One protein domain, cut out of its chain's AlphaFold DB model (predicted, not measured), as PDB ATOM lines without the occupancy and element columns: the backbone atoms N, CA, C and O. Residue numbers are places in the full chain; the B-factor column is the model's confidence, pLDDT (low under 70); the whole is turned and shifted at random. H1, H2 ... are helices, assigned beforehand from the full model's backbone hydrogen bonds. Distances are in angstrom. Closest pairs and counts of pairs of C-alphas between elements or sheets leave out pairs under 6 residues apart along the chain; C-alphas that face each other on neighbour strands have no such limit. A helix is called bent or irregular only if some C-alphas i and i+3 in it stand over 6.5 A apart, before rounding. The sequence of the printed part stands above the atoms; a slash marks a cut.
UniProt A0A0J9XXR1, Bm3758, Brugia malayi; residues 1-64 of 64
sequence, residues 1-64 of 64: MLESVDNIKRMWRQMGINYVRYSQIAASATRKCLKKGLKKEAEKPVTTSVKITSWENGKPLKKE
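Overview. This is residues 1 to 64 of the 64 residues of the protein "Bm3758" of Brugia malayi (UniProt A0A0J9XXR1). The model is an open, flat zigzag with no packed core: the longest helix, H2, stands as an upright, H1 leads off sideways from near its first end, and the short helix H3 folds back beside its last end. After H3 a long tail without a named element, residues 43 to 64, runs away from the helices and makes a small turn near its end, where residues 55 to 56 pair with residues 59 to 60. The printed part has 64 residues with three named helices, in the order H1, H2, H3, and no named strand; the class is all helix. The whole is extended, with a radius of gyration of the C-alphas of 19.6 A and spans of 57 by 40 by 12 A.

Along the chain. H2, residues 19 to 32, is 20.1 A from first to last C-alpha, from C-alpha 19 at (122.810, 203.427, 120.630) to C-alpha 32 at (120.986, 191.096, 136.414). H1, residues 2 to 14, is 18.5 A long and begins with C-alpha 2 at (135.308, 220.024, 131.941). H3, residues 36 to 42, is 10.6 A long and ends with C-alpha 42 at (114.235, 187.253, 130.556). H3 is irregular, but only just: C-alphas 37 and 40 are 7.0 A apart, and its line is a rough one.

Arrangement. H2 and H3 are close but not clearly touching, with 2 pairs of C-alphas within 8 A; their closest C-alphas, those of Arg 31 and Ala 42, are 6.7 A apart. Their lines stand at a shallow tilt of 30 degrees, and they run opposite ways. A tight link of 3 residues joins them. H1 is joined to H2 by a tight link of 4 residues, yet the two are apart. H1 and H3 are apart too. Residues 1 to 11, of which 2 to 11 belong to H1, stand free. In H1 and H2 every O i to N i+4 pair is within hydrogen-bond range; in H3 it is 1 of 3, beside 2 of 4 O i to N i+3 pairs. Beyond H3, residues 44 to 52 and residues 55 to 60 stand free; within the latter stretch, residues 55 to 56 pair antiparallel with residues 59 to 60.

Size, cuts and confidence. The two C-alphas farthest apart are those of Met 1 and Glu 64, the chain's first and last residues, at 59.6 A. Without the stretches that stand free, the body of 38 residues spans 46 by 34 by 9 A. The printed part has no cut, and no link between named helices is long. The mean pLDDT of the printed part is 84.3; residue 1 and residues 63 to 64 are under 70.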
ATOM      1  N   MET A   1     136.452 219.831 136.096       66.91
ATOM      2  CA  MET A   1     135.126 219.265 135.742       66.91
ATOM      3  C   MET A   1     134.964 219.107 134.227       66.91
ATOM      4  O   MET A   1     134.559 218.031 133.810       66.91
ATOM      5  N   LEU A   2     135.337 220.107 133.414       72.62
ATOM      6  CA  LEU A   2     135.308 220.024 131.941       72.62
ATOM      7  C   LEU A   2     136.162 218.873 131.368       72.62
ATOM      8  O   LEU A   2     135.648 218.047 130.624       72.62
ATOM      9  N   GLU A   3     137.395 218.706 131.850       79.28
ATOM     10  CA  GLU A   3     138.260 217.568 131.471       79.28
ATOM     11  C   GLU A   3     137.607 216.192 131.708       79.28
ATOM     12  O   GLU A   3     137.816 215.241 130.957       79.28
ATOM     13  N   SER A   4     136.761 216.075 132.740       81.29
ATOM     14  CA  SER A   4     136.057 214.823 133.047       81.29
ATOM     15  C   SER A   4     134.971 214.518 132.013       81.29
ATOM     16  O   SER A   4     134.847 213.379 131.565       81.29
ATOM     17  N   VAL A   5     134.212 215.530 131.569       79.28
ATOM     18  CA  VAL A   5     133.169 215.312 130.553       79.28
ATOM     19  C   VAL A   5     133.764 215.011 129.179       79.28
ATOM     20  O   VAL A   5     133.204 214.192 128.447       79.28
ATOM     21  N   ASP A   6     134.911 215.598 128.836       84.92
ATOM     22  CA  ASP A   6     135.591 215.296 127.575       84.92
ATOM     23  C   ASP A   6     136.251 213.911 127.593       84.92
ATOM     24  O   ASP A   6     136.195 213.191 126.590       84.92
ATOM     25  N   ASN A   7     136.741 213.463 128.754       85.88
ATOM     26  CA  ASN A   7     137.153 212.075 128.955       85.88
ATOM     27  C   ASN A   7     135.977 211.102 128.745       85.88
ATOM     28  O   ASN A   7     136.106 210.139 127.987       85.88
ATOM     29  N   ILE A   8     134.795 211.391 129.306       83.64
ATOM     30  CA  ILE A   8     133.597 210.567 129.078       83.64
ATOM     31  C   ILE A   8     133.271 210.500 127.579       83.64
ATOM     32  O   ILE A   8     133.106 209.404 127.041       83.64
ATOM     33  N   LYS A   9     133.233 211.636 126.869       81.38
ATOM     34  CA  LYS A   9     132.987 211.649 125.413       81.38
ATOM     35  C   LYS A   9     134.011 210.795 124.654       81.38
ATOM     36  O   LYS A   9     133.628 210.038 123.756       81.38
ATOM     37  N   ARG A  10     135.298 210.897 125.008       84.07
ATOM     38  CA  ARG A  10     136.376 210.092 124.410       84.07
ATOM     39  C   ARG A  10     136.167 208.604 124.671       84.07
ATOM     40  O   ARG A  10     136.231 207.829 123.722       84.07
ATOM     41  N   MET A  11     135.860 208.215 125.906       85.06
ATOM     42  CA  MET A  11     135.593 206.826 126.287       85.06
ATOM     43  C   MET A  11     134.459 206.226 125.449       85.06
ATOM     44  O   MET A  11     134.616 205.139 124.901       85.06
ATOM     45  N   TRP A  12     133.345 206.940 125.273       82.51
ATOM     46  CA  TRP A  12     132.215 206.453 124.471       82.51
ATOM     47  C   TRP A  12     132.584 206.202 123.005       82.51
ATOM     48  O   TRP A  12     132.198 205.176 122.440       82.51
ATOM     49  N   ARG A  13     133.368 207.109 122.405       82.79
ATOM     50  CA  ARG A  13     133.890 206.942 121.039       82.79
ATOM     51  C   ARG A  13     134.876 205.778 120.942       82.79
ATOM     52  O   ARG A  13     134.747 204.964 120.037       82.79
ATOM     53  N   GLN A  14     135.828 205.679 121.874       81.62
ATOM     54  CA  GLN A  14     136.836 204.611 121.895       81.62
ATOM     55  C   GLN A  14     136.222 203.228 122.082       81.62
ATOM     56  O   GLN A  14     136.644 202.271 121.443       81.62
ATOM     57  N   MET A  15     135.193 203.131 122.920       83.24
ATOM     58  CA  MET A  15     134.458 201.891 123.147       83.24
ATOM     59  C   MET A  15     133.521 201.527 121.983       83.24
ATOM     60  O   MET A  15     132.878 200.478 122.032       83.24
ATOM     61  N   GLY A  16     133.390 202.386 120.962       83.65
ATOM     62  CA  GLY A  16     132.495 202.166 119.826       83.65
ATOM     63  C   GLY A  16     131.023 202.039 120.234       83.65
ATOM     64  O   GLY A  16     130.255 201.340 119.567       83.65
ATOM     65  N   ILE A  17     130.617 202.658 121.351       83.76
ATOM     66  CA  ILE A  17     129.255 202.509 121.873       83.76
ATOM     67  C   ILE A  17     128.301 203.321 120.999       83.76
ATOM     68  O   ILE A  17     128.133 204.525 121.166       83.76
ATOM     69  N   ASN A  18     127.647 202.629 120.071       89.08
ATOM     70  CA  ASN A  18     126.456 203.126 119.393       89.08
ATOM     71  C   ASN A  18     125.203 202.932 120.279       89.08
ATOM     72  O   ASN A  18     125.237 202.213 121.283       89.08
ATOM     73  N   TYR A  19     124.075 203.534 119.888       86.58
ATOM     74  CA  TYR A  19     122.810 203.427 120.630       86.58
ATOM     75  C   TYR A  19     122.340 201.980 120.847       86.58
ATOM     76  O   TYR A  19     121.809 201.662 121.911       86.58
ATOM     77  N   VAL A  20     122.580 201.084 119.883       87.92
ATOM     78  CA  VAL A  20     122.250 199.655 120.001       87.92
ATOM     79  C   VAL A  20     123.129 198.986 121.059       87.92
ATOM     80  O   VAL A  20     122.640 198.213 121.879       87.92
ATOM     81  N   ARG A  21     124.425 199.304 121.107       89.43
ATOM     82  CA  ARG A  21     125.330 198.747 122.118       89.43
ATOM     83  C   ARG A  21     124.997 199.258 123.517       89.43
ATOM     84  O   ARG A  21     125.010 198.478 124.467       89.43
ATOM     85  N   TYR A  22     124.659 200.539 123.638       90.79
ATOM     86  CA  TYR A  22     124.200 201.115 124.900       90.79
ATOM     87  C   TYR A  22     122.935 200.416 125.416       90.79
ATOM     88  O   TYR A  22     122.902 199.974 126.567       90.79
ATOM     89  N   SER A  23     121.920 200.241 124.562       91.83
ATOM     90  CA  SER A  23     120.668 199.586 124.960       91.83
ATOM     91  C   SER A  23     120.877 198.120 125.356       91.83
ATOM     92  O   SER A  23     120.272 197.658 126.324       91.83
ATOM     93  N   GLN A  24     121.796 197.404 124.698       90.69
ATOM     94  CA  GLN A  24     122.202 196.050 125.096       90.69
ATOM     95  C   GLN A  24     122.808 196.009 126.507       90.69
ATOM     96  O   GLN A  24     122.463 195.122 127.293       90.69
ATOM     97  N   ILE A  25     123.690 196.959 126.844       92.01
ATOM     98  CA  ILE A  25     124.322 197.045 128.170       92.01
ATOM     99  C   ILE A  25     123.271 197.350 129.239       92.01
ATOM    100  O   ILE A  25     123.210 196.646 130.248       92.01
ATOM    101  N   ALA A  26     122.411 198.341 128.995       92.91
ATOM    102  CA  ALA A  26     121.329 198.694 129.908       92.91
ATOM    103  C   ALA A  26     120.392 197.500 130.141       92.91
ATOM    104  O   ALA A  26     120.119 197.134 131.282       92.91
ATOM    105  N   ALA A  27     119.981 196.811 129.074       91.28
ATOM    106  CA  ALA A  27     119.142 195.627 129.188       91.28
ATOM    107  C   ALA A  27     119.852 194.480 129.935       91.28
ATOM    108  O   ALA A  27     119.209 193.739 130.676       91.28
ATOM    109  N   SER A  28     121.169 194.315 129.772       90.52
ATOM    110  CA  SER A  28     121.956 193.338 130.539       90.52
ATOM    111  C   SER A  28     121.983 193.677 132.032       90.52
ATOM    112  O   SER A  28     121.727 192.805 132.863       90.52
ATOM    113  N   ALA A  29     122.230 194.942 132.377       92.25
ATOM    114  CA  ALA A  29     122.219 195.415 133.757       92.25
ATOM    115  C   ALA A  29     120.842 195.205 134.407       92.25
ATOM    116  O   ALA A  29     120.753 194.585 135.468       92.25
ATOM    117  N   THR A  30     119.763 195.601 133.728       90.71
ATOM    118  CA  THR A  30     118.387 195.405 134.209       90.71
ATOM    119  C   THR A  30     118.062 193.928 134.444       90.71
ATOM    120  O   THR A  30     117.501 193.582 135.482       90.71
ATOM    121  N   ARG A  31     118.468 193.021 133.541       89.64
ATOM    122  CA  ARG A  31     118.264 191.567 133.719       89.64
ATOM    123  C   ARG A  31     119.025 191.001 134.919       89.64
ATOM    124  O   ARG A  31     118.530 190.090 135.582       89.64
ATOM    125  N   LYS A  32     120.210 191.532 135.237       88.66
ATOM    126  CA  LYS A  32     120.986 191.096 136.414       88.66
ATOM    127  C   LYS A  32     120.287 191.439 137.729       88.66
ATOM    128  O   LYS A  32     120.361 190.635 138.659       88.66
ATOM    129  N   CYS A  33     119.575 192.564 137.774       90.84
ATOM    130  CA  CYS A  33     118.803 193.013 138.937       90.84
ATOM    131  C   CYS A  33     117.507 192.217 139.169       90.84
ATOM    132  O   CYS A  33     116.821 192.424 140.169       90.84
ATOM    133  N   LEU A  34     117.145 191.308 138.264       89.67
ATOM    134  CA  LEU A  34     115.899 190.564 138.351       89.67
ATOM    135  C   LEU A  34     115.966 189.441 139.409       89.67
ATOM    136  O   LEU A  34     116.989 188.766 139.566       89.67
ATOM    137  N   LYS A  35     114.856 189.204 140.126       88.58
ATOM    138  CA  LYS A  35     114.732 188.105 141.106       88.58
ATOM    139  C   LYS A  35     114.959 186.748 140.426       88.58
ATOM    140  O   LYS A  35     114.543 186.551 139.287       88.58
ATOM    141  N   LYS A  36     115.568 185.789 141.141       83.61
ATOM    142  CA  LYS A  36     115.988 184.473 140.600       83.61
ATOM    143  C   LYS A  36     114.891 183.749 139.794       83.61
ATOM    144  O   LYS A  36     115.209 183.167 138.766       83.61
ATOM    145  N   GLY A  37     113.623 183.842 140.205       83.36
ATOM    146  CA  GLY A  37     112.500 183.176 139.527       83.36
ATOM    147  C   GLY A  37     112.125 183.733 138.148       83.36
ATOM    148  O   GLY A  37     111.541 183.010 137.353       83.36
ATOM    149  N   LEU A  38     112.484 184.980 137.830       83.70
ATOM    150  CA  LEU A  38     112.090 185.635 136.573       83.70
ATOM    151  C   LEU A  38     113.229 185.661 135.533       83.70
ATOM    152  O   LEU A  38     113.017 186.021 134.377       83.70
ATOM    153  N   LYS A  39     114.450 185.257 135.919       82.27
ATOM    154  CA  LYS A  39     115.626 185.273 135.028       82.27
ATOM    155  C   LYS A  39     115.451 184.368 133.810       82.27
ATOM    156  O   LYS A  39     115.753 184.790 132.701       82.27
ATOM    157  N   LYS A  40     114.872 183.178 134.008       82.37
ATOM    158  CA  LYS A  40     114.650 182.185 132.945       82.37
ATOM    159  C   LYS A  40     113.791 182.722 131.795       82.37
ATOM    160  O   LYS A  40     114.011 182.366 130.644       82.37
ATOM    161  N   GLU A  41     112.806 183.569 132.087       82.27
ATOM    162  CA  GLU A  41     111.979 184.190 131.049       82.27
ATOM    163  C   GLU A  41     112.710 185.330 130.343       82.27
ATOM    164  O   GLU A  41     112.621 185.450 129.124       82.27
ATOM    165  N   ALA A  42     113.475 186.127 131.090       82.92
ATOM    166  CA  ALA A  42     114.235 187.253 130.556       82.92
ATOM    167  C   ALA A  42     115.452 186.842 129.702       82.92
ATOM    168  O   ALA A  42     115.951 187.656 128.918       82.92
ATOM    169  N   GLU A  43     115.935 185.609 129.875       80.97
ATOM    170  CA  GLU A  43     116.990 184.976 129.073       80.97
ATOM    171  C   GLU A  43     116.493 184.462 127.720       80.97
ATOM    172  O   GLU A  43     117.313 184.197 126.840       80.97
ATOM    173  N   LYS A  44     115.170 184.341 127.520       82.66
ATOM    174  CA  LYS A  44     114.633 183.924 126.223       82.66
ATOM    175  C   LYS A  44     115.099 184.917 125.149       82.66
ATOM    176  O   LYS A  44     114.959 186.130 125.348       82.66
ATOM    177  N   PRO A  45     115.655 184.438 124.021       78.05
ATOM    178  CA  PRO A  45     116.025 185.322 122.928       78.05
ATOM    179  C   PRO A  45     114.788 186.102 122.480       78.05
ATOM    180  O   PRO A  45     113.709 185.536 122.305       78.05
ATOM    181  N   VAL A  46     114.941 187.417 122.321       77.67
ATOM    182  CA  VAL A  46     113.872 188.257 121.779       77.67
ATOM    183  C   VAL A  46     113.689 187.866 120.321       77.67
ATOM    184  O   VAL A  46     114.650 187.907 119.552       77.67
ATOM    185  N   THR A  47     112.466 187.513 119.931       77.18
ATOM    186  CA  THR A  47     112.114 187.329 118.523       77.18
ATOM    187  C   THR A  47     112.311 188.658 117.800       77.18
ATOM    188  O   THR A  47     111.487 189.565 117.901       77.18
ATOM    189  N   THR A  48     113.432 188.814 117.099       76.66
ATOM    190  CA  THR A  48     113.686 190.004 116.288       76.66
ATOM    191  C   THR A  48     112.850 189.920 115.017       76.66
ATOM    192  O   THR A  48     113.059 189.029 114.198       76.66
ATOM    193  N   SER A  49     111.921 190.853 114.820       76.94
ATOM    194  CA  SER A  49     111.028 190.913 113.653       76.94
ATOM    195  C   SER A  49     111.661 191.575 112.419       76.94
ATOM    196  O   SER A  49     110.953 192.100 111.559       76.94
ATOM    197  N   VAL A  50     112.992 191.579 112.309       80.80
ATOM    198  CA  VAL A  50     113.664 192.202 111.166       80.80
ATOM    199  C   VAL A  50     113.475 191.313 109.941       80.80
ATOM    200  O   VAL A  50     114.098 190.259 109.819       80.80
ATOM    201  N   LYS A  51     112.620 191.748 109.012       82.99
ATOM    202  CA  LYS A  51     112.573 191.179 107.665       82.99
ATOM    203  C   LYS A  51     113.668 191.822 106.828       82.99
ATOM    204  O   LYS A  51     113.597 193.005 106.506       82.99
ATOM    205  N   ILE A  52     114.674 191.029 106.479       84.16
ATOM    206  CA  ILE A  52     115.652 191.406 105.462       84.16
ATOM    207  C   ILE A  52     114.993 191.152 104.108       84.16
ATOM    208  O   ILE A  52     114.722 190.007 103.750       84.16
ATOM    209  N   THR A  53     114.721 192.227 103.379       88.20
ATOM    210  CA  THR A  53     114.246 192.164 101.996       88.20
ATOM    211  C   THR A  53     115.422 192.493 101.093       88.20
ATOM    212  O   THR A  53     115.975 193.586 101.196       88.20
ATOM    213  N   SER A  54     115.814 191.560 100.230       88.59
ATOM    214  CA  SER A  54     116.796 191.826  99.178       88.59
ATOM    215  C   SER A  54     116.135 192.625  98.055       88.59
ATOM    216  O   SER A  54     114.972 192.386  97.729       88.59
ATOM    217  N   TRP A  55     116.862 193.573  97.470       89.12
ATOM    218  CA  TRP A  55     116.375 194.435  96.393       89.12
ATOM    219  C   TRP A  55     117.307 194.335  95.197       89.12
ATOM    220  O   TRP A  55     118.524 194.380  95.364       89.12
ATOM    221  N   GLU A  56     116.736 194.262  94.001       90.85
ATOM    222  CA  GLU A  56     117.484 194.315  92.748       90.85
ATOM    223  C   GLU A  56     116.718 195.191  91.752       90.85
ATOM    224  O   GLU A  56     115.490 195.125  91.675       90.85
ATOM    225  N   ASN A  57     117.425 196.059  91.020       91.48
ATOM    226  CA  ASN A  57     116.832 196.956  90.016       91.48
ATOM    227  C   ASN A  57     115.624 197.775  90.533       91.48
ATOM    228  O   ASN A  57     114.656 198.011  89.812       91.48
ATOM    229  N   GLY A  58     115.650 198.181  91.808       89.82
ATOM    230  CA  GLY A  58     114.583 198.972  92.431       89.82
ATOM    231  C   GLY A  58     113.312 198.193  92.796       89.82
ATOM    232  O   GLY A  58     112.335 198.812  93.216       89.82
ATOM    233  N   LYS A  59     113.299 196.858  92.682       88.82
ATOM    234  CA  LYS A  59     112.180 196.010  93.120       88.82
ATOM    235  C   LYS A  59     112.615 195.076  94.254       88.82
ATOM    236  O   LYS A  59     113.742 194.575  94.229       88.82
ATOM    237  N   PRO A  60     111.747 194.816  95.249       89.63
ATOM    238  CA  PRO A  60     112.028 193.796  96.244       89.63
ATOM    239  C   PRO A  60     112.017 192.429  95.554       89.63
ATOM    240  O   PRO A  60     111.062 192.092  94.848       89.63
ATOM    241  N   LEU A  61     113.065 191.637  95.764       85.94
ATOM    242  CA  LEU A  61     113.085 190.243  95.341       85.94
ATOM    243  C   LEU A  61     112.024 189.508  96.165       85.94
ATOM    244  O   LEU A  61     112.093 189.454  97.397       85.94
ATOM    245  N   LYS A  62     111.001 188.977  95.491       80.95
ATOM    246  CA  LYS A  62     110.040 188.084  96.132       80.95
ATOM    247  C   LYS A  62     110.823 186.823  96.484       80.95
ATOM    248  O   LYS A  62     111.383 186.188  95.600       80.95
ATOM    249  N   LYS A  63     110.930 186.515  97.775       67.16
ATOM    250  CA  LYS A  63     111.460 185.224  98.205       67.16
ATOM    251  C   LYS A  63     110.433 184.185  97.751       67.16
ATOM    252  O   LYS A  63     109.286 184.279  98.195       67.16
ATOM    253  N   GLU A  64     110.804 183.340  96.792       58.12
ATOM    254  CA  GLU A  64     110.034 182.131  96.470       58.12
ATOM    255  C   GLU A  64     109.911 181.233  97.706       58.12
ATOM    256  O   GLU A  64     110.863 181.219  98.529       58.12
TER     257      GLU A  64